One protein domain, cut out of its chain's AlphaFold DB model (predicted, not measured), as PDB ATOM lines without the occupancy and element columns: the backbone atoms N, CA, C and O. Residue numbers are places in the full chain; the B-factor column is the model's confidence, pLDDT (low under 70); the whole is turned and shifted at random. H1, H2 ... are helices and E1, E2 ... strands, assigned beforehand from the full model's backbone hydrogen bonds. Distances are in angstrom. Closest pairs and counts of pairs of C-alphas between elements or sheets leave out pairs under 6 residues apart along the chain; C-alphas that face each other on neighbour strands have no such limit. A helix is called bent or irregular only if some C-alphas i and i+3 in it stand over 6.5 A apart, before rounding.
ATOM      1  N   VAL A 162     -24.564  46.001  34.074       70.56
ATOM      2  CA  VAL A 162     -25.134  45.114  35.087       70.56
ATOM      3  C   VAL A 162     -26.640  45.352  35.250       70.56
ATOM      4  O   VAL A 162     -27.087  46.501  35.227       70.56
ATOM      5  N   HIS A 163     -27.409  44.281  35.423       81.12
ATOM      6  CA  HIS A 163     -28.835  44.277  35.735       81.12
ATOM      7  C   HIS A 163     -29.051  43.719  37.144       81.12
ATOM      8  O   HIS A 163     -28.564  42.639  37.462       81.12
ATOM      9  N   THR A 164     -29.790  44.438  37.987       84.81
ATOM     10  CA  THR A 164     -30.123  43.953  39.332       84.81
ATOM     11  C   THR A 164     -31.304  42.990  39.259       84.81
ATOM     12  O   THR A 164     -32.398  43.392  38.859       84.81
ATOM     13  N   VAL A 165     -31.090  41.745  39.677       86.94
ATOM     14  CA  VAL A 165     -32.082  40.671  39.723       86.94
ATOM     15  C   VAL A 165     -33.233  41.083  40.634       86.94
ATOM     16  O   VAL A 165     -33.032  41.447  41.795       86.94
ATOM     17  N   LYS A 166     -34.458  41.003  40.121       86.44
ATOM     18  CA  LYS A 166     -35.680  41.267  40.885       86.44
ATOM     19  C   LYS A 166     -36.688  40.161  40.657       86.44
ATOM     20  O   LYS A 166     -36.702  39.528  39.599       86.44
ATOM     21  N   ARG A 167     -37.561  39.960  41.645       86.00
ATOM     22  CA  ARG A 167     -38.755  39.147  41.442       86.00
ATOM     23  C   ARG A 167     -39.797  39.938  40.674       86.00
ATOM     24  O   ARG A 167     -40.017  41.123  40.927       86.00
ATOM     25  N   GLY A 168     -40.454  39.270  39.739       83.88
ATOM     26  CA  GLY A 168     -41.548  39.857  38.986       83.88
ATOM     27  C   GLY A 168     -42.469  38.797  38.414       83.88
ATOM     28  O   GLY A 168     -42.376  37.613  38.741       83.88
ATOM     29  N   THR A 169     -43.399  39.258  37.587       82.75
ATOM     30  CA  THR A 169     -44.289  38.374  36.839       82.75
ATOM     31  C   THR A 169     -43.705  38.190  35.449       82.75
ATOM     32  O   THR A 169     -43.569  39.179  34.729       82.75
ATOM     33  N   LEU A 170     -43.361  36.953  35.083       81.38
ATOM     34  CA  LEU A 170     -42.884  36.614  33.745       81.38
ATOM     35  C   LEU A 170     -44.073  36.161  32.885       81.38
ATOM     36  O   LEU A 170     -44.611  35.074  33.123       81.38
ATOM     37  N   PRO A 171     -44.512  36.956  31.896       78.19
ATOM     38  CA  PRO A 171     -45.404  36.452  30.867       78.19
ATOM     39  C   PRO A 171     -44.607  35.537  29.936       78.19
ATOM     40  O   PRO A 171     -43.654  35.977  29.294       78.19
ATOM     41  N   VAL A 172     -44.999  34.266  29.878       78.94
ATOM     42  CA  VAL A 172     -44.505  33.298  28.897       78.94
ATOM     43  C   VAL A 172     -45.310  33.507  27.627       78.94
ATOM     44  O   VAL A 172     -46.529  33.289  27.601       78.94
ATOM     45  N   THR A 173     -44.628  33.987  26.594       79.00
ATOM     46  CA  THR A 173     -45.236  34.321  25.315       79.00
ATOM     47  C   THR A 173     -44.688  33.442  24.202       79.00
ATOM     48  O   THR A 173     -43.541  33.005  24.228       79.00
ATOM     49  N   MET A 174     -45.544  33.152  23.231       78.31
ATOM     50  CA  MET A 174     -45.210  32.416  22.021       78.31
ATOM     51  C   MET A 174     -45.312  33.373  20.841       78.31
ATOM     52  O   MET A 174     -46.352  34.009  20.673       78.31
ATOM     53  N   ILE A 175     -44.251  33.459  20.040       81.12
ATOM     54  CA  ILE A 175     -44.194  34.331  18.869       81.12
ATOM     55  C   ILE A 175     -44.390  33.489  17.611       81.12
ATOM     56  O   ILE A 175     -43.653  32.536  17.380       81.12
ATOM     57  N   GLU A 176     -45.373  33.856  16.799       80.50
ATOM     58  CA  GLU A 176     -45.633  33.268  15.486       80.50
ATOM     59  C   GLU A 176     -45.847  34.357  14.442       80.50
ATOM     60  O   GLU A 176     -46.138  35.510  14.758       80.50
ATOM     61  N   GLN A 177     -45.750  33.979  13.172       78.81
ATOM     62  CA  GLN A 177     -46.091  34.861  12.061       78.81
ATOM     63  C   GLN A 177     -47.429  34.465  11.443       78.81
ATOM     64  O   GLN A 177     -47.720  33.286  11.229       78.81
ATOM     65  N   GLY A 178     -48.237  35.468  11.117       77.31
ATOM     66  CA  GLY A 178     -49.517  35.291  10.447       77.31
ATOM     67  C   GLY A 178     -49.769  36.324   9.366       77.31
ATOM     68  O   GLY A 178     -49.028  37.291   9.211       77.31
ATOM     69  N   ALA A 179     -50.856  36.117   8.635       77.81
ATOM     70  CA  ALA A 179     -51.339  37.033   7.619       77.81
ATOM     71  C   ALA A 179     -52.696  37.606   8.029       77.81
ATOM     72  O   ALA A 179     -53.583  36.897   8.517       77.81
ATOM     73  N   VAL A 422     -56.423  37.818  12.015       85.50
ATOM     74  CA  VAL A 422     -55.109  37.292  11.636       85.50
ATOM     75  C   VAL A 422     -55.177  35.782  11.641       85.50
ATOM     76  O   VAL A 422     -55.561  35.196  12.652       85.50
ATOM     77  N   ARG A 423     -54.785  35.158  10.532       83.50
ATOM     78  CA  ARG A 423     -54.605  33.711  10.449       83.50
ATOM     79  C   ARG A 423     -53.124  33.380  10.549       83.50
ATOM     80  O   ARG A 423     -52.315  33.968   9.835       83.50
ATOM     81  N   PHE A 424     -52.775  32.444  11.420       81.50
ATOM     82  CA  PHE A 424     -51.396  32.023  11.649       81.50
ATOM     83  C   PHE A 424     -51.316  30.526  11.919       81.50
ATOM     84  O   PHE A 424     -52.284  29.926  12.377       81.50
ATOM     85  N   GLY A 425     -50.170  29.924  11.609       78.94
ATOM     86  CA  GLY A 425     -49.947  28.493  11.794       78.94
ATOM     87  C   GLY A 425     -49.145  28.220  13.058       78.94
ATOM     88  O   GLY A 425     -48.011  28.669  13.159       78.94
ATOM     89  N   ILE A 426     -49.709  27.445  13.978       77.94
ATOM     90  CA  ILE A 426     -49.079  27.017  15.231       77.94
ATOM     91  C   ILE A 426     -48.361  25.687  14.999       77.94
ATOM     92  O   ILE A 426     -48.954  24.751  14.458       77.94
ATOM     93  N   HIS A 427     -47.099  25.576  15.417       75.00
ATOM     94  CA  HIS A 427     -46.360  24.311  15.363       75.00
ATOM     95  C   HIS A 427     -46.958  23.243  16.302       75.00
ATOM     96  O   HIS A 427     -47.416  23.562  17.399       75.00
ATOM     97  N   GLU A 428     -46.909  21.961  15.917       69.62
ATOM     98  CA  GLU A 428     -47.454  20.845  16.716       69.62
ATOM     99  C   GLU A 428     -46.941  20.818  18.167       69.62
ATOM    100  O   GLU A 428     -47.709  20.568  19.086       69.62
ATOM    101  N   SER A 429     -45.677  21.167  18.411       71.12
ATOM    102  CA  SER A 429     -45.105  21.202  19.770       71.12
ATOM    103  C   SER A 429     -45.737  22.245  20.704       71.12
ATOM    104  O   SER A 429     -45.565  22.163  21.920       71.12
ATOM    105  N   ALA A 430     -46.428  23.245  20.152       70.44
ATOM    106  CA  ALA A 430     -47.015  24.354  20.898       70.44
ATOM    107  C   ALA A 430     -48.554  24.361  20.867       70.44
ATOM    108  O   ALA A 430     -49.177  25.159  21.568       70.44
ATOM    109  N   ILE A 431     -49.186  23.455  20.109       75.62
ATOM    110  CA  ILE A 431     -50.646  23.425  19.941       75.62
ATOM    111  C   ILE A 431     -51.389  23.182  21.257       75.62
ATOM    112  O   ILE A 431     -52.398  23.829  21.525       75.62
ATOM    113  N   ASP A 432     -50.843  22.324  22.123       77.19
ATOM    114  CA  ASP A 432     -51.432  21.992  23.427       77.19
ATOM    115  C   ASP A 432     -51.444  23.184  24.395       77.19
ATOM    116  O   ASP A 432     -52.228  23.233  25.352       77.19
ATOM    117  N   GLN A 433     -50.568  24.159  24.145       76.06
ATOM    118  CA  GLN A 433     -50.387  25.334  24.982       76.06
ATOM    119  C   GLN A 433     -51.322  26.483  24.581       76.06
ATOM    120  O   GLN A 433     -51.652  27.314  25.426       76.06
ATOM    121  N   VAL A 434     -51.804  26.521  23.333       80.81
ATOM    122  CA  VAL A 434     -52.661  27.602  22.825       80.81
ATOM    123  C   VAL A 434     -54.135  27.209  22.896       80.81
ATOM    124  O   VAL A 434     -54.587  26.253  22.271       80.81
ATOM    125  N   LYS A 435     -54.927  27.988  23.638       81.94
ATOM    126  CA  LYS A 435     -56.372  27.775  23.804       81.94
ATOM    127  C   LYS A 435     -57.177  28.977  23.305       81.94
ATOM    128  O   LYS A 435     -56.712  30.116  23.394       81.94
ATOM    129  N   PRO A 436     -58.424  28.761  22.846       84.75
ATOM    130  CA  PRO A 436     -59.335  29.862  22.555       84.75
ATOM    131  C   PRO A 436     -59.496  30.796  23.763       84.75
ATOM    132  O   PRO A 436     -59.494  30.348  24.909       84.75
ATOM    133  N   LYS A 437     -59.711  32.089  23.492       84.38
ATOM    134  CA  LYS A 437     -59.833  33.206  24.451       84.38
ATOM    135  C   LYS A 437     -58.532  33.673  25.111       84.38
ATOM    136  O   LYS A 437     -58.594  34.584  25.935       84.38
ATOM    137  N   MET A 438     -57.381  33.109  24.749       86.12
ATOM    138  CA  MET A 438     -56.087  33.650  25.172       86.12
ATOM    139  C   MET A 438     -55.844  35.043  24.582       86.12
ATOM    140  O   MET A 438     -56.320  35.367  23.489       86.12
ATOM    141  N   HIS A 439     -55.117  35.870  25.333       86.50
ATOM    142  CA  HIS A 439     -54.720  37.206  24.908       86.50
ATOM    143  C   HIS A 439     -53.531  37.118  23.952       86.50
ATOM    144  O   HIS A 439     -52.555  36.423  24.234       86.50
ATOM    145  N   ALA A 440     -53.622  37.838  22.837       87.56
ATOM    146  CA  ALA A 440     -52.553  37.938  21.859       87.56
ATOM    147  C   ALA A 440     -52.251  39.405  21.553       87.56
ATOM    148  O   ALA A 440     -53.158  40.233  21.440       87.56
ATOM    149  N   THR A 441     -50.973  39.714  21.404       88.38
ATOM    150  CA  THR A 441     -50.491  41.007  20.931       88.38
ATOM    151  C   THR A 441     -50.058  40.836  19.486       88.38
ATOM    152  O   THR A 441     -49.202  40.018  19.180       88.38
ATOM    153  N   VAL A 442     -50.676  41.585  18.585       88.25
ATOM    154  CA  VAL A 442     -50.429  41.534  17.147       88.25
ATOM    155  C   VAL A 442     -49.638  42.774  16.759       88.25
ATOM    156  O   VAL A 442     -50.159  43.889  16.811       88.25
ATOM    157  N   ARG A 443     -48.378  42.591  16.383       84.25
ATOM    158  CA  ARG A 443     -47.490  43.650  15.904       84.25
ATOM    159  C   ARG A 443     -47.536  43.679  14.378       84.25
ATOM    160  O   ARG A 443     -47.192  42.709  13.706       84.25
ATOM    161  N   LEU A 444     -48.003  44.800  13.849       81.62
ATOM    162  CA  LEU A 444     -47.977  45.154  12.434       81.62
ATOM    163  C   LEU A 444     -46.837  46.166  12.215       81.62
ATOM    164  O   LEU A 444     -46.432  46.822  13.177       81.62
ATOM    165  N   PRO A 445     -46.365  46.376  10.973       73.44
ATOM    166  CA  PRO A 445     -45.254  47.288  10.678       73.44
ATOM    167  C   PRO A 445     -45.385  48.691  11.295       73.44
ATOM    168  O   PRO A 445     -44.395  49.262  11.740       73.44
ATOM    169  N   ASN A 446     -46.612  49.220  11.374       72.69
ATOM    170  CA  ASN A 446     -46.873  50.596  11.811       72.69
ATOM    171  C   ASN A 446     -47.630  50.704  13.144       72.69
ATOM    172  O   ASN A 446     -47.822  51.811  13.644       72.69
ATOM    173  N   GLN A 447     -48.121  49.593  13.706       80.69
ATOM    174  CA  GLN A 447     -48.967  49.625  14.904       80.69
ATOM    175  C   GLN A 447     -48.989  48.291  15.651       80.69
ATOM    176  O   GLN A 447     -48.820  47.228  15.064       80.69
ATOM    177  N   THR A 448     -49.268  48.338  16.953       85.38
ATOM    178  CA  THR A 448     -49.489  47.142  17.779       85.38
ATOM    179  C   THR A 448     -50.941  47.094  18.235       85.38
ATOM    180  O   THR A 448     -51.458  48.074  18.767       85.38
ATOM    181  N   LEU A 449     -51.603  45.958  18.028       87.31
ATOM    182  CA  LEU A 449     -53.001  45.727  18.379       87.31
ATOM    183  C   LEU A 449     -53.115  44.608  19.411       87.31
ATOM    184  O   LEU A 449     -52.390  43.620  19.357       87.31
ATOM    185  N   SER A 450     -54.061  44.733  20.339       87.12
ATOM    186  CA  SER A 450     -54.426  43.631  21.231       87.12
ATOM    187  C   SER A 450     -55.612  42.873  20.644       87.12
ATOM    188  O   SER A 450     -56.620  43.479  20.276       87.12
ATOM    189  N   GLY A 451     -55.488  41.553  20.555       86.19
ATOM    190  CA  GLY A 451     -56.507  40.646  20.045       86.19
ATOM    191  C   GLY A 451     -56.745  39.465  20.983       86.19
ATOM    192  O   GLY A 451     -56.084  39.292  22.013       86.19
ATOM    193  N   LYS A 452     -57.725  38.637  20.623       87.19
ATOM    194  CA  LYS A 452     -58.005  37.374  21.312       87.19
ATOM    195  C   LYS A 452     -58.005  36.230  20.315       87.19
ATOM    196  O   LYS A 452     -58.560  36.363  19.225       87.19
ATOM    197  N   VAL A 453     -57.429  35.099  20.715       87.06
ATOM    198  CA  VAL A 453     -57.494  33.858  19.935       87.06
ATOM    199  C   VAL A 453     -58.957  33.416  19.868       87.06
ATOM    200  O   VAL A 453     -59.555  33.100  20.900       87.06
ATOM    201  N   SER A 454     -59.552  33.422  18.679       85.50
ATOM    202  CA  SER A 454     -60.960  33.067  18.475       85.50
ATOM    203  C   SER A 454     -61.127  31.567  18.258       85.50
ATOM    204  O   SER A 454     -61.962  30.935  18.907       85.50
ATOM    205  N   SER A 455     -60.290  30.977  17.404       81.75
ATOM    206  CA  SER A 455     -60.338  29.553  17.078       81.75
ATOM    207  C   SER A 455     -58.957  28.973  16.811       81.75
ATOM    208  O   SER A 455     -58.096  29.647  16.251       81.75
ATOM    209  N   VAL A 456     -58.796  27.698  17.149       78.94
ATOM    210  CA  VAL A 456     -57.634  26.871  16.817       78.94
ATOM    211  C   VAL A 456     -58.166  25.639  16.088       78.94
ATOM    212  O   VAL A 456     -59.071  24.968  16.592       78.94
ATOM    213  N   ALA A 457     -57.677  25.383  14.878       73.25
ATOM    214  CA  ALA A 457     -58.113  24.266  14.056       73.25
ATOM    215  C   ALA A 457     -57.751  22.939  14.732       73.25
ATOM    216  O   ALA A 457     -56.628  22.737  15.180       73.25
ATOM    217  N   SER A 458     -58.710  22.014  14.785       59.56
ATOM    218  CA  SER A 458     -58.525  20.689  15.401       59.56
ATOM    219  C   SER A 458     -57.848  19.677  14.468       59.56
ATOM    220  O   SER A 458     -57.564  18.556  14.873       59.56
ATOM    221  N   VAL A 459     -57.647  20.055  13.204       56.53
ATOM    222  CA  VAL A 459     -57.082  19.217  12.146       56.53
ATOM    223  C   VAL A 459     -55.962  20.012  11.493       56.53
ATOM    224  O   VAL A 459     -56.194  21.134  11.039       56.53
ATOM    225  N   ALA A 460     -54.759  19.445  11.455       52.53
ATOM    226  CA  ALA A 460     -53.643  20.046  10.741       52.53
ATOM    227  C   ALA A 460     -53.905  20.024   9.231       52.53
ATOM    228  O   ALA A 460     -54.461  19.055   8.701       52.53
ATOM    229  N   GLN A 461     -53.486  21.072   8.522       54.75
ATOM    230  CA  GLN A 461     -53.497  21.009   7.065       54.75
ATOM    231  C   GLN A 461     -52.435  20.001   6.596       54.75
ATOM    232  O   GLN A 461     -51.320  20.009   7.124       54.75
ATOM    233  N   PRO A 462     -52.749  19.121   5.625       47.62
ATOM    234  CA  PRO A 462     -51.768  18.186   5.100       47.62
ATOM    235  C   PRO A 462     -50.596  18.961   4.495       47.62
ATOM    236  O   PRO A 462     -50.785  19.818   3.630       47.62
ATOM    237  N   SER A 463     -49.384  18.650   4.954       48.88
ATOM    238  CA  SER A 463     -48.145  19.168   4.383       48.88
ATOM    239  C   SER A 463     -48.136  18.867   2.879       48.88
ATOM    240  O   SER A 463     -48.363  17.728   2.466       48.88
ATOM    241  N   GLY A 464     -47.913  19.887   2.046       44.22
ATOM    242  CA  GLY A 464     -47.774  19.695   0.604       44.22
ATOM    243  C   GLY A 464     -46.667  18.682   0.304       44.22
ATOM    244  O   GLY A 464     -45.661  18.637   1.011       44.22
ATOM    245  N   VAL A 471     -45.861  19.797  10.672       63.41
ATOM    246  CA  VAL A 471     -47.308  19.839  10.902       63.41
ATOM    247  C   VAL A 471     -47.640  21.156  11.607       63.41
ATOM    248  O   VAL A 471     -47.175  21.407  12.721       63.41
ATOM    249  N   LYS A 472     -48.424  22.018  10.949       68.44
ATOM    250  CA  LYS A 472     -48.931  23.273  11.524       68.44
ATOM    251  C   LYS A 472     -50.456  23.257  11.601       68.44
ATOM    252  O   LYS A 472     -51.129  22.730  10.713       68.44
ATOM    253  N   TYR A 473     -50.986  23.866  12.654       71.62
ATOM    254  CA  TYR A 473     -52.416  24.021  12.901       71.62
ATOM    255  C   TYR A 473     -52.814  25.484  12.732       71.62
ATOM    256  O   TYR A 473     -52.216  26.364  13.346       71.62
ATOM    257  N   ASP A 474     -53.834  25.748  11.918       78.62
ATOM    258  CA  ASP A 474     -54.319  27.110  11.703       78.62
ATOM    259  C   ASP A 474     -55.015  27.638  12.964       78.62
ATOM    260  O   ASP A 474     -55.935  27.016  13.496       78.62
ATOM    261  N   ALA A 475     -54.629  28.821  13.418       81.44
ATOM    262  CA  ALA A 475     -55.324  29.572  14.447       81.44
ATOM    263  C   ALA A 475     -55.690  30.963  13.940       81.44
ATOM    264  O   ALA A 475     -55.076  31.512  13.023       81.44
ATOM    265  N   VAL A 476     -56.741  31.518  14.537       86.56
ATOM    266  CA  VAL A 476     -57.312  32.804  14.149       86.56
ATOM    267  C   VAL A 476     -57.366  33.718  15.364       86.56
ATOM    268  O   VAL A 476     -57.786  33.306  16.449       86.56
ATOM    269  N   ILE A 477     -56.943  34.965  15.178       87.06
ATOM    270  CA  ILE A 477     -57.090  36.044  16.154       87.06
ATOM    271  C   ILE A 477     -58.037  37.086  15.584       87.06
ATOM    272  O   ILE A 477     -57.789  37.646  14.518       87.06
ATOM    273  N   GLU A 478     -59.106  37.371  16.318       86.31
ATOM    274  CA  GLU A 478     -59.993  38.488  16.006       86.31
ATOM    275  C   GLU A 478     -59.341  39.800  16.441       86.31
ATOM    276  O   GLU A 478     -58.872  39.930  17.581       86.31
ATOM    277  N   LEU A 479     -59.322  40.774  15.531       85.12
ATOM    278  CA  LEU A 479     -58.787  42.105  15.786       85.12
ATOM    279  C   LEU A 479     -59.908  43.134  15.977       85.12
ATOM    280  O   LEU A 479     -60.982  43.006  15.382       85.12
ATOM    281  N   PRO A 480     -59.666  44.185  16.781       81.81
ATOM    282  CA  PRO A 480     -60.554  45.336  16.824       81.81
ATOM    283  C   PRO A 480     -60.573  46.056  15.468       81.81
ATOM    284  O   PRO A 480     -59.606  46.017  14.706       81.81
ATOM    285  N   SER A 481     -61.679  46.744  15.184       77.12
ATOM    286  CA  SER A 481     -61.808  47.567  13.980       77.12
ATOM    287  C   SER A 481     -60.912  48.800  14.107       77.12
ATOM    288  O   SER A 481     -61.148  49.643  14.973       77.12
ATOM    289  N   VAL A 482     -59.866  48.875  13.286       78.38
ATOM    290  CA  VAL A 482     -58.901  49.983  13.255       78.38
ATOM    291  C   VAL A 482     -58.682  50.396  11.804       78.38
ATOM    292  O   VAL A 482     -58.596  49.546  10.915       78.38
ATOM    293  N   GLU A 483     -58.611  51.702  11.556       73.12
ATOM    294  CA  GLU A 483     -58.326  52.237  10.224       73.12
ATOM    295  C   GLU A 483     -56.899  51.884   9.770       73.12
ATOM    296  O   GLU A 483     -55.998  51.681  10.581       73.12
ATOM    297  N   GLY A 484     -56.686  51.787   8.456       73.31
ATOM    298  CA  GLY A 484     -55.368  51.502   7.872       73.31
ATOM    299  C   GLY A 484     -54.991  50.017   7.775       73.31
ATOM    300  O   GLY A 484     -53.956  49.696   7.196       73.31
ATOM    301  N   LEU A 485     -55.832  49.103   8.270       76.56
ATOM    302  CA  LEU A 485     -55.640  47.660   8.114       76.56
ATOM    303  C   LEU A 485     -55.900  47.208   6.667       76.56
ATOM    304  O   LEU A 485     -56.998  47.380   6.138       76.56
ATOM    305  N   LYS A 486     -54.898  46.583   6.038       74.12
ATOM    306  CA  LYS A 486     -54.977  46.073   4.662       74.12
ATOM    307  C   LYS A 486     -54.897  44.541   4.646       74.12
ATOM    308  O   LYS A 486     -53.948  43.981   5.194       74.12
ATOM    309  N   PRO A 487     -55.848  43.830   4.012       74.25
ATOM    310  CA  PRO A 487     -55.734  42.388   3.823       74.25
ATOM    311  C   PRO A 487     -54.395  42.014   3.162       74.25
ATOM    312  O   PRO A 487     -53.942  42.690   2.238       74.25
ATOM    313  N   GLY A 488     -53.775  40.935   3.632       72.75
ATOM    314  CA  GLY A 488     -52.486  40.433   3.157       72.75
ATOM    315  C   GLY A 488     -51.256  40.936   3.924       72.75
ATOM    316  O   GLY A 488     -50.177  40.408   3.680       72.75
ATOM    317  N   MET A 489     -51.392  41.906   4.839       76.31
ATOM    318  CA  MET A 489     -50.288  42.335   5.717       76.31
ATOM    319  C   MET A 489     -49.781  41.173   6.576       76.31
ATOM    320  O   MET A 489     -50.593  40.398   7.089       76.31
ATOM    321  N   THR A 490     -48.467  41.080   6.789       75.12
ATOM    322  CA  THR A 490     -47.929  40.143   7.782       75.12
ATOM    323  C   THR A 490     -48.004  40.756   9.167       75.12
ATOM    324  O   THR A 490     -47.777  41.948   9.373       75.12
ATOM    325  N   ALA A 491     -48.337  39.907  10.123       79.88
ATOM    326  CA  ALA A 491     -48.387  40.235  11.526       79.88
ATOM    327  C   ALA A 491     -47.472  39.291  12.302       79.88
ATOM    328  O   ALA A 491     -47.524  38.073  12.118       79.88
ATOM    329  N   GLU A 492     -46.675  39.856  13.198       83.69
ATOM    330  CA  GLU A 492     -46.033  39.100  14.265       83.69
ATOM    331  C   GLU A 492     -47.022  38.996  15.426       83.69
ATOM    332  O   GLU A 492     -47.630  39.980  15.850       83.69
ATOM    333  N   ILE A 493     -47.236  37.784  15.906       86.50
ATOM    334  CA  ILE A 493     -48.267  37.454  16.873       86.50
ATOM    335  C   ILE A 493     -47.581  36.920  18.106       86.50
ATOM    336  O   ILE A 493     -46.957  35.870  18.066       86.50
ATOM    337  N   GLU A 494     -47.768  37.611  19.215       85.31
ATOM    338  CA  GLU A 494     -47.277  37.212  20.518       85.31
ATOM    339  C   GLU A 494     -48.461  36.744  21.375       85.31
ATOM    340  O   GLU A 494     -49.238  37.548  21.897       85.31
ATOM    341  N   VAL A 495     -48.642  35.429  21.499       84.06
ATOM    342  CA  VAL A 495     -49.703  34.826  22.319       84.06
ATOM    343  C   VAL A 495     -49.200  34.648  23.745       84.06
ATOM    344  O   VAL A 495     -48.173  34.013  23.966       84.06
ATOM    345  N   THR A 496     -49.932  35.162  24.735       83.25
ATOM    346  CA  THR A 496     -49.611  34.914  26.148       83.25
ATOM    347  C   THR A 496     -50.150  33.547  26.564       83.25
ATOM    348  O   THR A 496     -51.360  33.366  26.700       83.25
ATOM    349  N   VAL A 497     -49.243  32.591  26.763       79.81
ATOM    350  CA  VAL A 497     -49.557  31.185  27.056       79.81
ATOM    351  C   VAL A 497     -49.795  30.976  28.550       79.81
ATOM    352  O   VAL A 497     -50.733  30.294  28.962       79.81
ATOM    353  N   THR A 498     -48.931  31.550  29.386       78.06
ATOM    354  CA  THR A 498     -48.974  31.427  30.849       78.06
ATOM    355  C   THR A 498     -48.273  32.623  31.484       78.06
ATOM    356  O   THR A 498     -47.392  33.228  30.883       78.06
ATOM    357  N   GLN A 499     -48.663  32.987  32.702       79.50
ATOM    358  CA  GLN A 499     -47.953  33.976  33.509       79.50
ATOM    359  C   GLN A 499     -47.418  33.296  34.763       79.50
ATOM    360  O   GLN A 499     -48.176  32.658  35.495       79.50
ATOM    361  N   ARG A 500     -46.113  33.427  35.010       77.38
ATOM    362  CA  ARG A 500     -45.499  32.990  36.262       77.38
ATOM    363  C   ARG A 500     -45.313  34.181  37.174       77.38
ATOM    364  O   ARG A 500     -44.552  35.092  36.868       77.38
ATOM    365  N   GLU A 501     -46.014  34.165  38.295       82.44
ATOM    366  CA  GLU A 501     -45.879  35.189  39.320       82.44
ATOM    367  C   GLU A 501     -44.693  34.880  40.241       82.44
ATOM    368  O   GLU A 501     -44.411  33.724  40.560       82.44
ATOM    369  N   ASN A 502     -44.036  35.939  40.715       81.50
ATOM    370  CA  ASN A 502     -43.026  35.890  41.774       81.50
ATOM    371  C   ASN A 502     -41.754  35.067  41.454       81.50
ATOM    372  O   ASN A 502     -41.163  34.447  42.344       81.50
ATOM    373  N   VAL A 503     -41.297  35.090  40.200       85.44
ATOM    374  CA  VAL A 503     -40.061  34.421  39.741       85.44
ATOM    375  C   VAL A 503     -38.890  35.399  39.638       85.44
ATOM    376  O   VAL A 503     -39.094  36.585  39.375       85.44
ATOM    377  N   LEU A 504     -37.664  34.912  39.869       85.94
ATOM    378  CA  LEU A 504     -36.440  35.683  39.626       85.94
ATOM    379  C   LEU A 504     -36.215  35.760  38.118       85.94
ATOM    380  O   LEU A 504     -36.214  34.726  37.455       85.94
ATOM    381  N   MET A 505     -36.050  36.968  37.585       85.38
ATOM    382  CA  MET A 505     -35.892  37.184  36.148       85.38
ATOM    383  C   MET A 505     -34.583  37.901  35.857       85.38
ATOM    384  O   MET A 505     -34.235  38.869  36.539       85.38
ATOM    385  N   ILE A 506     -33.893  37.449  34.814       86.94
ATOM    386  CA  ILE A 506     -32.723  38.128  34.254       86.94
ATOM    387  C   ILE A 506     -32.891  38.297  32.743       86.94
ATOM    388  O   ILE A 506     -33.583  37.488  32.122       86.94
ATOM    389  N   PRO A 507     -32.300  39.336  32.133       83.12
ATOM    390  CA  PRO A 507     -32.309  39.483  30.682       83.12
ATOM    391  C   PRO A 507     -31.630  38.297  29.993       83.12
ATOM    392  O   PRO A 507     -30.621  37.803  30.498       83.12
ATOM    393  N   LEU A 508     -32.118  37.885  28.816       81.44
ATOM    394  CA  LEU A 508     -31.474  36.820  28.025       81.44
ATOM    395  C   LEU A 508     -29.997  37.134  27.743       81.44
ATOM    396  O   LEU A 508     -29.153  36.248  27.774       81.44
ATOM    397  N   SER A 509     -29.668  38.413  27.548       77.62
ATOM    398  CA  SER A 509     -28.299  38.893  27.323       77.62
ATOM    399  C   SER A 509     -27.349  38.705  28.513       77.62
ATOM    400  O   SER A 509     -26.147  38.931  28.367       77.62
ATOM    401  N   ALA A 510     -27.852  38.318  29.690       81.19
ATOM    402  CA  ALA A 510     -27.044  38.005  30.869       81.19
ATOM    403  C   ALA A 510     -26.650  36.518  30.970       81.19
ATOM    404  O   ALA A 510     -25.845  36.166  31.838       81.19
ATOM    405  N   VAL A 511     -27.219  35.654  30.122       82.50
ATOM    406  CA  VAL A 511     -27.006  34.201  30.150       82.50
ATOM    407  C   VAL A 511     -25.984  33.788  29.092       82.50
ATOM    408  O   VAL A 511     -26.081  34.186  27.934       82.50
ATOM    409  N   GLU A 512     -25.006  32.976  29.490       78.62
ATOM    410  CA  GLU A 512     -24.100  32.263  28.586       78.62
ATOM    411  C   GLU A 512     -24.461  30.776  28.592       78.62
ATOM    412  O   GLU A 512     -24.254  30.088  29.593       78.62
ATOM    413  N   GLU A 513     -24.990  30.291  27.469       77.38
ATOM    414  CA  GLU A 513     -25.210  28.863  27.226       77.38
ATOM    415  C   GLU A 513     -23.886  28.251  26.716       77.38
ATOM    416  O   GLU A 513     -23.303  28.713  25.728       77.38
ATOM    417  N   THR A 514     -23.365  27.239  27.412       73.81
ATOM    418  CA  THR A 514     -22.135  26.517  27.031       73.81
ATOM    419  C   THR A 514     -22.359  25.008  27.100       73.81
ATOM    420  O   THR A 514     -23.301  24.549  27.739       73.81
ATOM    421  N   ASP A 515     -21.460  24.210  26.513       70.50
ATOM    422  CA  ASP A 515     -21.546  22.737  26.561       70.50
ATOM    423  C   ASP A 515     -21.533  22.168  28.002       70.50
ATOM    424  O   ASP A 515     -21.953  21.035  28.235       70.50
ATOM    425  N   GLU A 516     -21.055  22.948  28.979       69.62
ATOM    426  CA  GLU A 516     -21.003  22.595  30.406       69.62
ATOM    427  C   GLU A 516     -22.271  23.002  31.186       69.62
ATOM    428  O   GLU A 516     -22.365  22.727  32.385       69.62
ATOM    429  N   GLY A 517     -23.239  23.648  30.525       77.31
ATOM    430  CA  GLY A 517     -24.476  24.167  31.108       77.31
ATOM    431  C   GLY A 517     -24.631  25.683  30.964       77.31
ATOM    432  O   GLY A 517     -23.831  26.357  30.306       77.31
ATOM    433  N   ASP A 518     -25.672  26.211  31.605       81.62
ATOM    434  CA  ASP A 518     -26.035  27.627  31.548       81.62
ATOM    435  C   ASP A 518     -25.423  28.393  32.721       81.62
ATOM    436  O   ASP A 518     -25.519  27.977  33.881       81.62
ATOM    437  N   PHE A 519     -24.805  29.537  32.439       85.31
ATOM    438  CA  PHE A 519     -24.115  30.339  33.447       85.31
ATOM    439  C   PHE A 519     -24.466  31.820  33.339       85.31
ATOM    440  O   PHE A 519     -24.825  32.328  32.278       85.31
ATOM    441  N   CYS A 520     -24.296  32.544  34.445       83.25
ATOM    442  CA  CYS A 520     -24.250  34.002  34.441       83.25
ATOM    443  C   CYS A 520     -23.077  34.513  35.277       83.25
ATOM    444  O   CYS A 520     -22.513  33.797  36.113       83.25
ATOM    445  N   TRP A 521     -22.716  35.773  35.058       80.31
ATOM    446  CA  TRP A 521     -21.689  36.453  35.833       80.31
ATOM    447  C   TRP A 521     -22.352  37.429  36.800       80.31
ATOM    448  O   TRP A 521     -23.083  38.318  36.368       80.31
ATOM    449  N   VAL A 522     -22.074  37.293  38.096       82.44
ATOM    450  CA  VAL A 522     -22.597  38.167  39.157       82.44
ATOM    451  C   VAL A 522     -21.484  39.073  39.675       82.44
ATOM    452  O   VAL A 522     -20.347  38.649  39.891       82.44
ATOM    453  N   ARG A 523     -21.795  40.350  39.893       78.94
ATOM    454  CA  ARG A 523     -20.897  41.316  40.521       78.94
ATOM    455  C   ARG A 523     -20.890  41.111  42.032       78.94
ATOM    456  O   ARG A 523     -21.860  41.403  42.724       78.94
ATOM    457  N   THR A 524     -19.754  40.671  42.560       72.88
ATOM    458  CA  THR A 524     -19.542  40.565  44.011       72.88
ATOM    459  C   THR A 524     -19.255  41.934  44.641       72.88
ATOM    460  O   THR A 524     -18.808  42.867  43.968       72.88
ATOM    461  N   ARG A 525     -19.459  42.068  45.963       61.09
ATOM    462  CA  ARG A 525     -19.251  43.324  46.727       61.09
ATOM    463  C   ARG A 525     -17.832  43.916  46.612       61.09
ATOM    464  O   ARG A 525     -17.643  45.084  46.929       61.09
ATOM    465  N   GLY A 526     -16.851  43.132  46.151       54.97
ATOM    466  CA  GLY A 526     -15.474  43.563  45.872       54.97
ATOM    467  C   GLY A 526     -15.224  44.085  44.449       54.97
ATOM    468  O   GLY A 526     -14.084  44.398  44.120       54.97
ATOM    469  N   GLY A 527     -16.251  44.161  43.594       59.25
ATOM    470  CA  GLY A 527     -16.132  44.613  42.201       59.25
ATOM    471  C   GLY A 527     -15.632  43.547  41.216       59.25
ATOM    472  O   GLY A 527     -15.465  43.842  40.036       59.25
ATOM    473  N   THR A 528     -15.411  42.313  41.676       66.19
ATOM    474  CA  THR A 528     -15.004  41.159  40.861       66.19
ATOM    475  C   THR A 528     -16.215  40.408  40.294       66.19
ATOM    476  O   THR A 528     -17.253  40.308  40.956       66.19
ATOM    477  N   ALA A 529     -16.093  39.886  39.071       75.50
ATOM    478  CA  ALA A 529     -17.123  39.066  38.434       75.50
ATOM    479  C   ALA A 529     -16.978  37.600  38.876       75.50
ATOM    480  O   ALA A 529     -15.888  37.042  38.800       75.50
ATOM    481  N   GLU A 530     -18.064  36.992  39.346       80.31
ATOM    482  CA  GLU A 530     -18.125  35.593  39.777       80.31
ATOM    483  C   GLU A 530     -19.050  34.811  38.836       80.31
ATOM    484  O   GLU A 530     -20.188  35.222  38.613       80.31
ATOM    485  N   ARG A 531     -18.574  33.687  38.285       82.56
ATOM    486  CA  ARG A 531     -19.383  32.798  37.439       82.56
ATOM    487  C   ARG A 531     -20.263  31.907  38.313       82.56
ATOM    488  O   ARG A 531     -19.731  31.151  39.127       82.56
ATOM    489  N   ARG A 532     -21.581  31.937  38.103       84.00
ATOM    490  CA  ARG A 532     -22.539  31.058  38.791       84.00
ATOM    491  C   ARG A 532     -23.311  30.184  37.800       84.00
ATOM    492  O   ARG A 532     -23.776  30.714  36.790       84.00
ATOM    493  N   PRO A 533     -23.444  28.870  38.067       85.00
ATOM    494  CA  PRO A 533     -24.321  28.002  37.290       85.00
ATOM    495  C   PRO A 533     -25.782  28.378  37.530       85.00
ATOM    496  O   PRO A 533     -26.163  28.698  38.659       85.00
ATOM    497  N   LEU A 534     -26.584  28.321  36.473       86.69
ATOM    498  CA  LEU A 534     -28.006  28.622  36.498       86.69
ATOM    499  C   LEU A 534     -28.840  27.374  36.227       86.69
ATOM    500  O   LEU A 534     -28.472  26.507  35.440       86.69
ATOM    501  N   THR A 535     -30.004  27.304  36.866       83.88
ATOM    502  CA  THR A 535     -31.108  26.450  36.419       83.88
ATOM    503  C   THR A 535     -32.180  27.354  35.839       83.88
ATOM    504  O   THR A 535     -32.811  28.120  36.572       83.88
ATOM    505  N   LEU A 536     -32.332  27.298  34.521       84.38
ATOM    506  CA  LEU A 536     -33.260  28.138  33.778       84.38
ATOM    507  C   LEU A 536     -34.663  27.524  33.767       84.38
ATOM    508  O   LEU A 536     -34.823  26.310  33.655       84.38
ATOM    509  N   GLY A 537     -35.665  28.390  33.877       79.56
ATOM    510  CA  GLY A 537     -37.075  28.070  33.713       79.56
ATOM    511  C   GLY A 537     -37.610  28.581  32.374       79.56
ATOM    512  O   GLY A 537     -36.906  28.619  31.364       79.56
ATOM    513  N   ASP A 538     -38.875  28.999  32.367       76.81
ATOM    514  CA  ASP A 538     -39.511  29.543  31.166       76.81
ATOM    515  C   ASP A 538     -38.864  30.866  30.732       76.81
ATOM    516  O   ASP A 538     -38.368  31.643  31.554       76.81
ATOM    517  N   ARG A 539     -38.894  31.140  29.427       76.56
ATOM    518  CA  ARG A 539     -38.310  32.343  28.825       76.56
ATOM    519  C   ARG A 539     -39.326  33.074  27.956       76.56
ATOM    520  O   ARG A 539     -40.251  32.455  27.433       76.56
ATOM    521  N   ASN A 540     -39.143  34.376  27.793       73.00
ATOM    522  CA  ASN A 540     -39.782  35.161  26.739       73.00
ATOM    523  C   ASN A 540     -38.708  35.869  25.895       73.00
ATOM    524  O   ASN A 540     -37.526  35.545  26.003       73.00
ATOM    525  N   ALA A 541     -39.104  36.804  25.028       66.75
ATOM    526  CA  ALA A 541     -38.179  37.480  24.115       66.75
ATOM    527  C   ALA A 541     -37.098  38.335  24.811       66.75
ATOM    528  O   ALA A 541     -36.079  38.637  24.197       66.75
ATOM    529  N   GLU A 542     -37.304  38.738  26.070       72.69
ATOM    530  CA  GLU A 542     -36.438  39.702  26.762       72.69
ATOM    531  C   GLU A 542     -35.838  39.143  28.064       72.69
ATOM    532  O   GLU A 542     -34.662  39.376  28.355       72.69
ATOM    533  N   PHE A 543     -36.609  38.358  28.819       81.25
ATOM    534  CA  PHE A 543     -36.259  37.835  30.137       81.25
ATOM    535  C   PHE A 543     -36.415  36.313  30.228       81.25
ATOM    536  O   PHE A 543     -37.290  35.706  29.609       81.25
ATOM    537  N   ILE A 544     -35.590  35.703  31.075       84.50
ATOM    538  CA  ILE A 544     -35.661  34.288  31.439       84.50
ATOM    539  C   ILE A 544     -35.879  34.139  32.942       84.50
ATOM    540  O   ILE A 544     -35.270  34.857  33.743       84.50
ATOM    541  N   ALA A 545     -36.776  33.230  33.330       84.50
ATOM    542  CA  ALA A 545     -36.958  32.851  34.722       84.50
ATOM    543  C   ALA A 545     -35.775  31.998  35.182       84.50
ATOM    544  O   ALA A 545     -35.312  31.115  34.463       84.50
ATOM    545  N   VAL A 546     -35.313  32.241  36.402       86.88
ATOM    546  CA  VAL A 546     -34.237  31.475  37.028       86.88
ATOM    547  C   VAL A 546     -34.789  30.765  38.254       86.88
ATOM    548  O   VAL A 546     -35.192  31.405  39.229       86.88
ATOM    549  N   ASP A 547     -34.796  29.435  38.196       84.44
ATOM    550  CA  ASP A 547     -35.285  28.577  39.274       84.44
ATOM    551  C   ASP A 547     -34.226  28.416  40.376       84.44
ATOM    552  O   ASP A 547     -34.564  28.337  41.560       84.44
ATOM    553  N   SER A 548     -32.935  28.401  40.014       81.31
ATOM    554  CA  SER A 548     -31.828  28.364  40.977       81.31
ATOM    555  C   SER A 548     -30.523  28.968  40.427       81.31
ATOM    556  O   SER A 548     -30.303  28.966  39.217       81.31
ATOM    557  N   GLY A 549     -29.662  29.492  41.315       79.62
ATOM    558  CA  GLY A 549     -28.313  29.991  40.976       79.62
ATOM    559  C   GLY A 549     -28.039  31.471  41.292       79.62
ATOM    560  O   GLY A 549     -26.876  31.874  41.365       79.62
ATOM    561  N   ILE A 550     -29.083  32.271  41.536       85.38
ATOM    562  CA  ILE A 550     -29.002  33.709  41.866       85.38
ATOM    563  C   ILE A 550     -30.020  34.095  42.939       85.38
ATOM    564  O   ILE A 550     -31.028  33.409  43.122       85.38
ATOM    565  N   GLU A 551     -29.772  35.211  43.623       84.75
ATOM    566  CA  GLU A 551     -30.660  35.771  44.641       84.75
ATOM    567  C   GLU A 551     -31.247  37.125  44.214       84.75
ATOM    568  O   GLU A 551     -30.748  37.812  43.322       84.75
ATOM    569  N   GLU A 552     -32.345  37.526  44.854       84.38
ATOM    570  CA  GLU A 552     -32.934  38.847  44.634       84.38
ATOM    571  C   GLU A 552     -31.979  39.946  45.122       84.38
ATOM    572  O   GLU A 552     -31.507  39.917  46.258       84.38
ATOM    573  N   GLY A 553     -31.708  40.934  44.267       79.38
ATOM    574  CA  GLY A 553     -30.737  41.996  44.530       79.38
ATOM    575  C   GLY A 553     -29.317  41.702  44.043       79.38
ATOM    576  O   GLY A 553     -28.471  42.592  44.147       79.38
ATOM    577  N   ASP A 554     -29.049  40.512  43.490       84.25
ATOM    578  CA  ASP A 554     -27.791  40.237  42.793       84.25
ATOM    579  C   ASP A 554     -27.664  41.099  41.535       84.25
ATOM    580  O   ASP A 554     -28.643  41.477  40.901       84.25
ATOM    581  N   ASP A 555     -26.433  41.403  41.154       81.19
ATOM    582  CA  ASP A 555     -26.110  42.305  40.059       81.19
ATOM    583  C   ASP A 555     -25.466  41.487  38.924       81.19
ATOM    584  O   ASP A 555     -24.270  41.193  38.977       81.19
ATOM    585  N   VAL A 556     -26.243  41.090  37.907       84.19
ATOM    586  CA  VAL A 556     -25.790  40.227  36.795       84.19
ATOM    587  C   VAL A 556     -25.254  41.020  35.606       84.19
ATOM    588  O   VAL A 556     -25.855  42.009  35.194       84.19
ATOM    589  N   PHE A 557     -24.125  40.607  35.033       77.62
ATOM    590  CA  PHE A 557     -23.514  41.294  33.894       77.62
ATOM    591  C   PHE A 557     -24.310  41.084  32.599       77.62
ATOM    592  O   PHE A 557     -24.669  39.960  32.266       77.62
ATOM    593  N   LEU A 558     -24.530  42.161  31.840       73.88
ATOM    594  CA  LEU A 558     -25.135  42.119  30.505       73.88
ATOM    595  C   LEU A 558     -24.047  41.956  29.436       73.88
ATOM    596  O   LEU A 558     -23.020  42.643  29.478       73.88
ATOM    597  N   ASN A 559     -24.281  41.061  28.472       68.75
ATOM    598  CA  ASN A 559     -23.346  40.679  27.409       68.75
ATOM    599  C   ASN A 559     -21.930  40.353  27.934       68.75
ATOM    600  O   ASN A 559     -20.963  41.009  27.529       68.75
ATOM    601  N   PRO A 560     -21.784  39.356  28.826       61.97
ATOM    602  CA  PRO A 560     -20.526  39.030  29.508       61.97
ATOM    603  C   PRO A 560     -19.321  38.814  28.573       61.97
ATOM    604  O   PRO A 560     -18.214  39.231  28.922       61.97
ATOM    605  N   ALA A 561     -19.521  38.310  27.350       59.84
ATOM    606  CA  ALA A 561     -18.480  38.210  26.316       59.84
ATOM    607  C   ALA A 561     -17.820  39.558  25.947       59.84
ATOM    608  O   ALA A 561     -16.626  39.635  25.630       59.84
ATOM    609  N   LEU A 562     -18.574  40.659  26.004       54.09
ATOM    610  CA  LEU A 562     -18.079  41.998  25.685       54.09
ATOM    611  C   LEU A 562     -17.483  42.701  26.911       54.09
ATOM    612  O   LEU A 562     -16.519  43.457  26.763       54.09
ATOM    613  N   THR A 563     -17.998  42.421  28.109       55.84
ATOM    614  CA  THR A 563     -17.700  43.152  29.354       55.84
ATOM    615  C   THR A 563     -16.702  42.452  30.285       55.84
ATOM    616  O   THR A 563     -15.951  43.143  30.977       55.84
ATOM    617  N   VAL A 564     -16.602  41.117  30.277       60.41
ATOM    618  CA  VAL A 564     -15.744  40.339  31.191       60.41
ATOM    619  C   VAL A 564     -14.568  39.703  30.435       60.41
ATOM    620  O   VAL A 564     -14.735  38.892  29.527       60.41
ATOM    621  N   LYS A 565     -13.328  40.043  30.824       57.53
ATOM    622  CA  LYS A 565     -12.096  39.525  30.179       57.53
ATOM    623  C   LYS A 565     -11.947  38.000  30.261       57.53
ATOM    624  O   LYS A 565     -11.269  37.427  29.411       57.53
ATOM    625  N   GLU A 566     -12.519  37.368  31.282       59.84
ATOM    626  CA  GLU A 566     -12.442  35.918  31.503       59.84
ATOM    627  C   GLU A 566     -13.455  35.133  30.662       59.84
ATOM    628  O   GLU A 566     -13.103  34.064  30.172       59.84
ATOM    629  N   SER A 567     -14.637  35.700  30.383       53.59
ATOM    630  CA  SER A 567     -15.618  35.112  29.453       53.59
ATOM    631  C   SER A 567     -15.057  35.007  28.021       53.59
ATOM    632  O   SER A 567     -15.222  33.989  27.356       53.59
ATOM    633  N   ARG A 568     -14.242  35.978  27.574       52.69
ATOM    634  CA  ARG A 568     -13.615  35.982  26.229       52.69
ATOM    635  C   ARG A 568     -12.700  34.792  25.908       52.69
ATOM    636  O   ARG A 568     -12.273  34.663  24.763       52.69
ATOM    637  N   LYS A 569     -12.315  33.984  26.899       53.00
ATOM    638  CA  LYS A 569     -11.460  32.798  26.705       53.00
ATOM    639  C   LYS A 569     -12.257  31.512  26.473       53.00
ATOM    640  O   LYS A 569     -11.638  30.481  26.221       53.00
ATOM    641  N   LEU A 570     -13.583  31.561  26.582       53.66
ATOM    642  CA  LEU A 570     -14.447  30.403  26.392       53.66
ATOM    643  C   LEU A 570     -14.811  30.250  24.905       53.66
ATOM    644  O   LEU A 570     -15.051  31.253  24.227       53.66
ATOM    645  N   PRO A 571     -14.828  29.017  24.367       47.06
ATOM    646  CA  PRO A 571     -15.351  28.770  23.032       47.06
ATOM    647  C   PRO A 571     -16.858  29.059  23.023       47.06
ATOM    648  O   PRO A 571     -17.590  28.566  23.875       47.06
ATOM    649  N   ALA A 572     -17.321  29.871  22.070       45.16
ATOM    650  CA  ALA A 572     -18.750  30.063  21.850       45.16
ATOM    651  C   ALA A 572     -19.376  28.734  21.400       45.16
ATOM    652  O   ALA A 572     -18.819  28.070  20.520       45.16
ATOM    653  N   ALA A 573     -20.517  28.361  21.979       40.59
ATOM    654  CA  ALA A 573     -21.263  27.187  21.547       40.59
ATOM    655  C   ALA A 573     -21.640  27.334  20.062       40.59
ATOM    656  O   ALA A 573     -22.254  28.318  19.639       40.59
ATOM    657  N   VAL A 574     -21.231  26.361  19.247       37.22
ATOM    658  CA  VAL A 574     -21.613  26.293  17.837       37.22
ATOM    659  C   VAL A 574     -22.997  25.658  17.764       37.22
ATOM    660  O   VAL A 574     -23.128  24.441  17.714       37.22
ATOM    661  N   GLY A 575     -24.018  26.510  17.699       34.41
ATOM    662  CA  GLY A 575     -25.335  26.156  17.181       34.41
ATOM    663  C   GLY A 575     -26.417  25.902  18.227       34.41
ATOM    664  O   GLY A 575     -26.383  24.921  18.958       34.41
ATOM    665  N   SER A 576     -27.442  26.752  18.212       27.70
ATOM    666  CA  SER A 576     -28.852  26.372  18.015       27.70
ATOM    667  C   SER A 576     -29.737  27.603  18.227       27.70
ATOM    668  O   SER A 576     -30.340  27.803  19.271       27.70
ATOM    669  N   LEU A 577     -29.806  28.456  17.204       27.03
ATOM    670  CA  LEU A 577     -30.962  29.332  17.024       27.03
ATOM    671  C   LEU A 577     -31.971  28.536  16.184       27.03
ATOM    672  O   LEU A 577     -31.648  28.257  15.023       27.03
ATOM    673  N   PRO A 578     -33.107  28.084  16.742       30.39
ATOM    674  CA  PRO A 578     -34.277  27.777  15.930       30.39
ATOM    675  C   PRO A 578     -34.857  29.046  15.292       30.39
ATOM    676  O   PRO A 578     -34.809  30.119  15.941       30.39
TER     677      PRO A 578
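Overview. This is residues 162 to 179, 422 to 464 and 471 to 578 of the 578 residues of an uncharacterized protein of Planctomycetaceae bacterium (UniProt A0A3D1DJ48). Two lobes are joined by a long, bent ribbon of two antiparallel strands, E2 and E7. At one end the ribbon helps close a small six-stranded barrel with E3, E4, E5 and E6; at the other lie the pair E11 and E12, the small sheet E8, E9, E10, the short pair E1 and E13, and H2. The printed part has 169 residues, with thirteen named strands and two named helices in the order E1 E2 E3 H1 E4 E5 E6 E7 E8 E9 E10 E11 E12 E13 H2. It is mostly strand, and its neighbour strands are antiparallel. The whole is loose and elongated, with a radius of gyration of the C-alphas of 19.6 A and spans of 57 by 34 by 28 A.

Along the chain. Begin with the barrel's sheet: find C-alpha 166 at (-35.680, 41.267, 40.885), where E2 starts; it runs 37.0 A to residue 179 and bends by 52 degrees at residue 169. E7, residues 490 to 507, measures 27.7 A end to end and bends by 140 degrees at residue 504. Look next for E3 at 422 to 427, E4 at 439 to 444, E5 at 447 to 456, which is 24.4 A long, and E6 at 472 to 478; H1 is 428 to 431. E11, 535 to 539, and E12, 543 to 548, belong to the same sheet. Elsewhere are E8 at 511 to 514, E9 at 517 to 523, E10 at 529 to 533, E13 at 555 to 557 and H2 at 560 to 563. E1, 162 to 164, begins at C-alpha 162, (-25.134, 45.114, 35.087).

Arrangement. Round the closed ring run E2, E3, E6, E5, E4, E7 and back to E2. Between E7 and E2, look at N 493 and O 176, 2.8 A, and N 170 and O 500, 2.8 A. E4 and E5, a hairpin, have N 442 and O 449 at 2.8 A. H1 is on the barrel, outside it, at a height over the sheet of 6.4 A. E12 pairs with E7 beside residues 504 to 507, with N 546 and O 504 at 2.8 A. E8, E9 and E10 form a meander, each strand the antiparallel neighbour of the one before; N 522 and O 530 are 2.8 A apart. The closest C-alphas of E9 and E13 are those of Val 522 and Val 556, 4.5 A. E13 pairs with E1 through N 163 and O 556, 2.8 A. H2 only grazes the sheet E8 E9 E10. H1 and H2 are too short for an O i to N i+4 pair; each has one O i to N i+3 pair, within range.

Size, cuts and confidence. The C-alphas farthest apart, of Gly 464 and Gly 526, are 60.5 A apart. Residues 180 to 421 and 465 to 470 are not printed; the C-alpha gaps are 5.5 A and 10.3 A. E6 to E7 is a long link. Mean pLDDT of the printed part is 75.0, with residues 458 to 464 and 559 to 578 among those under 70.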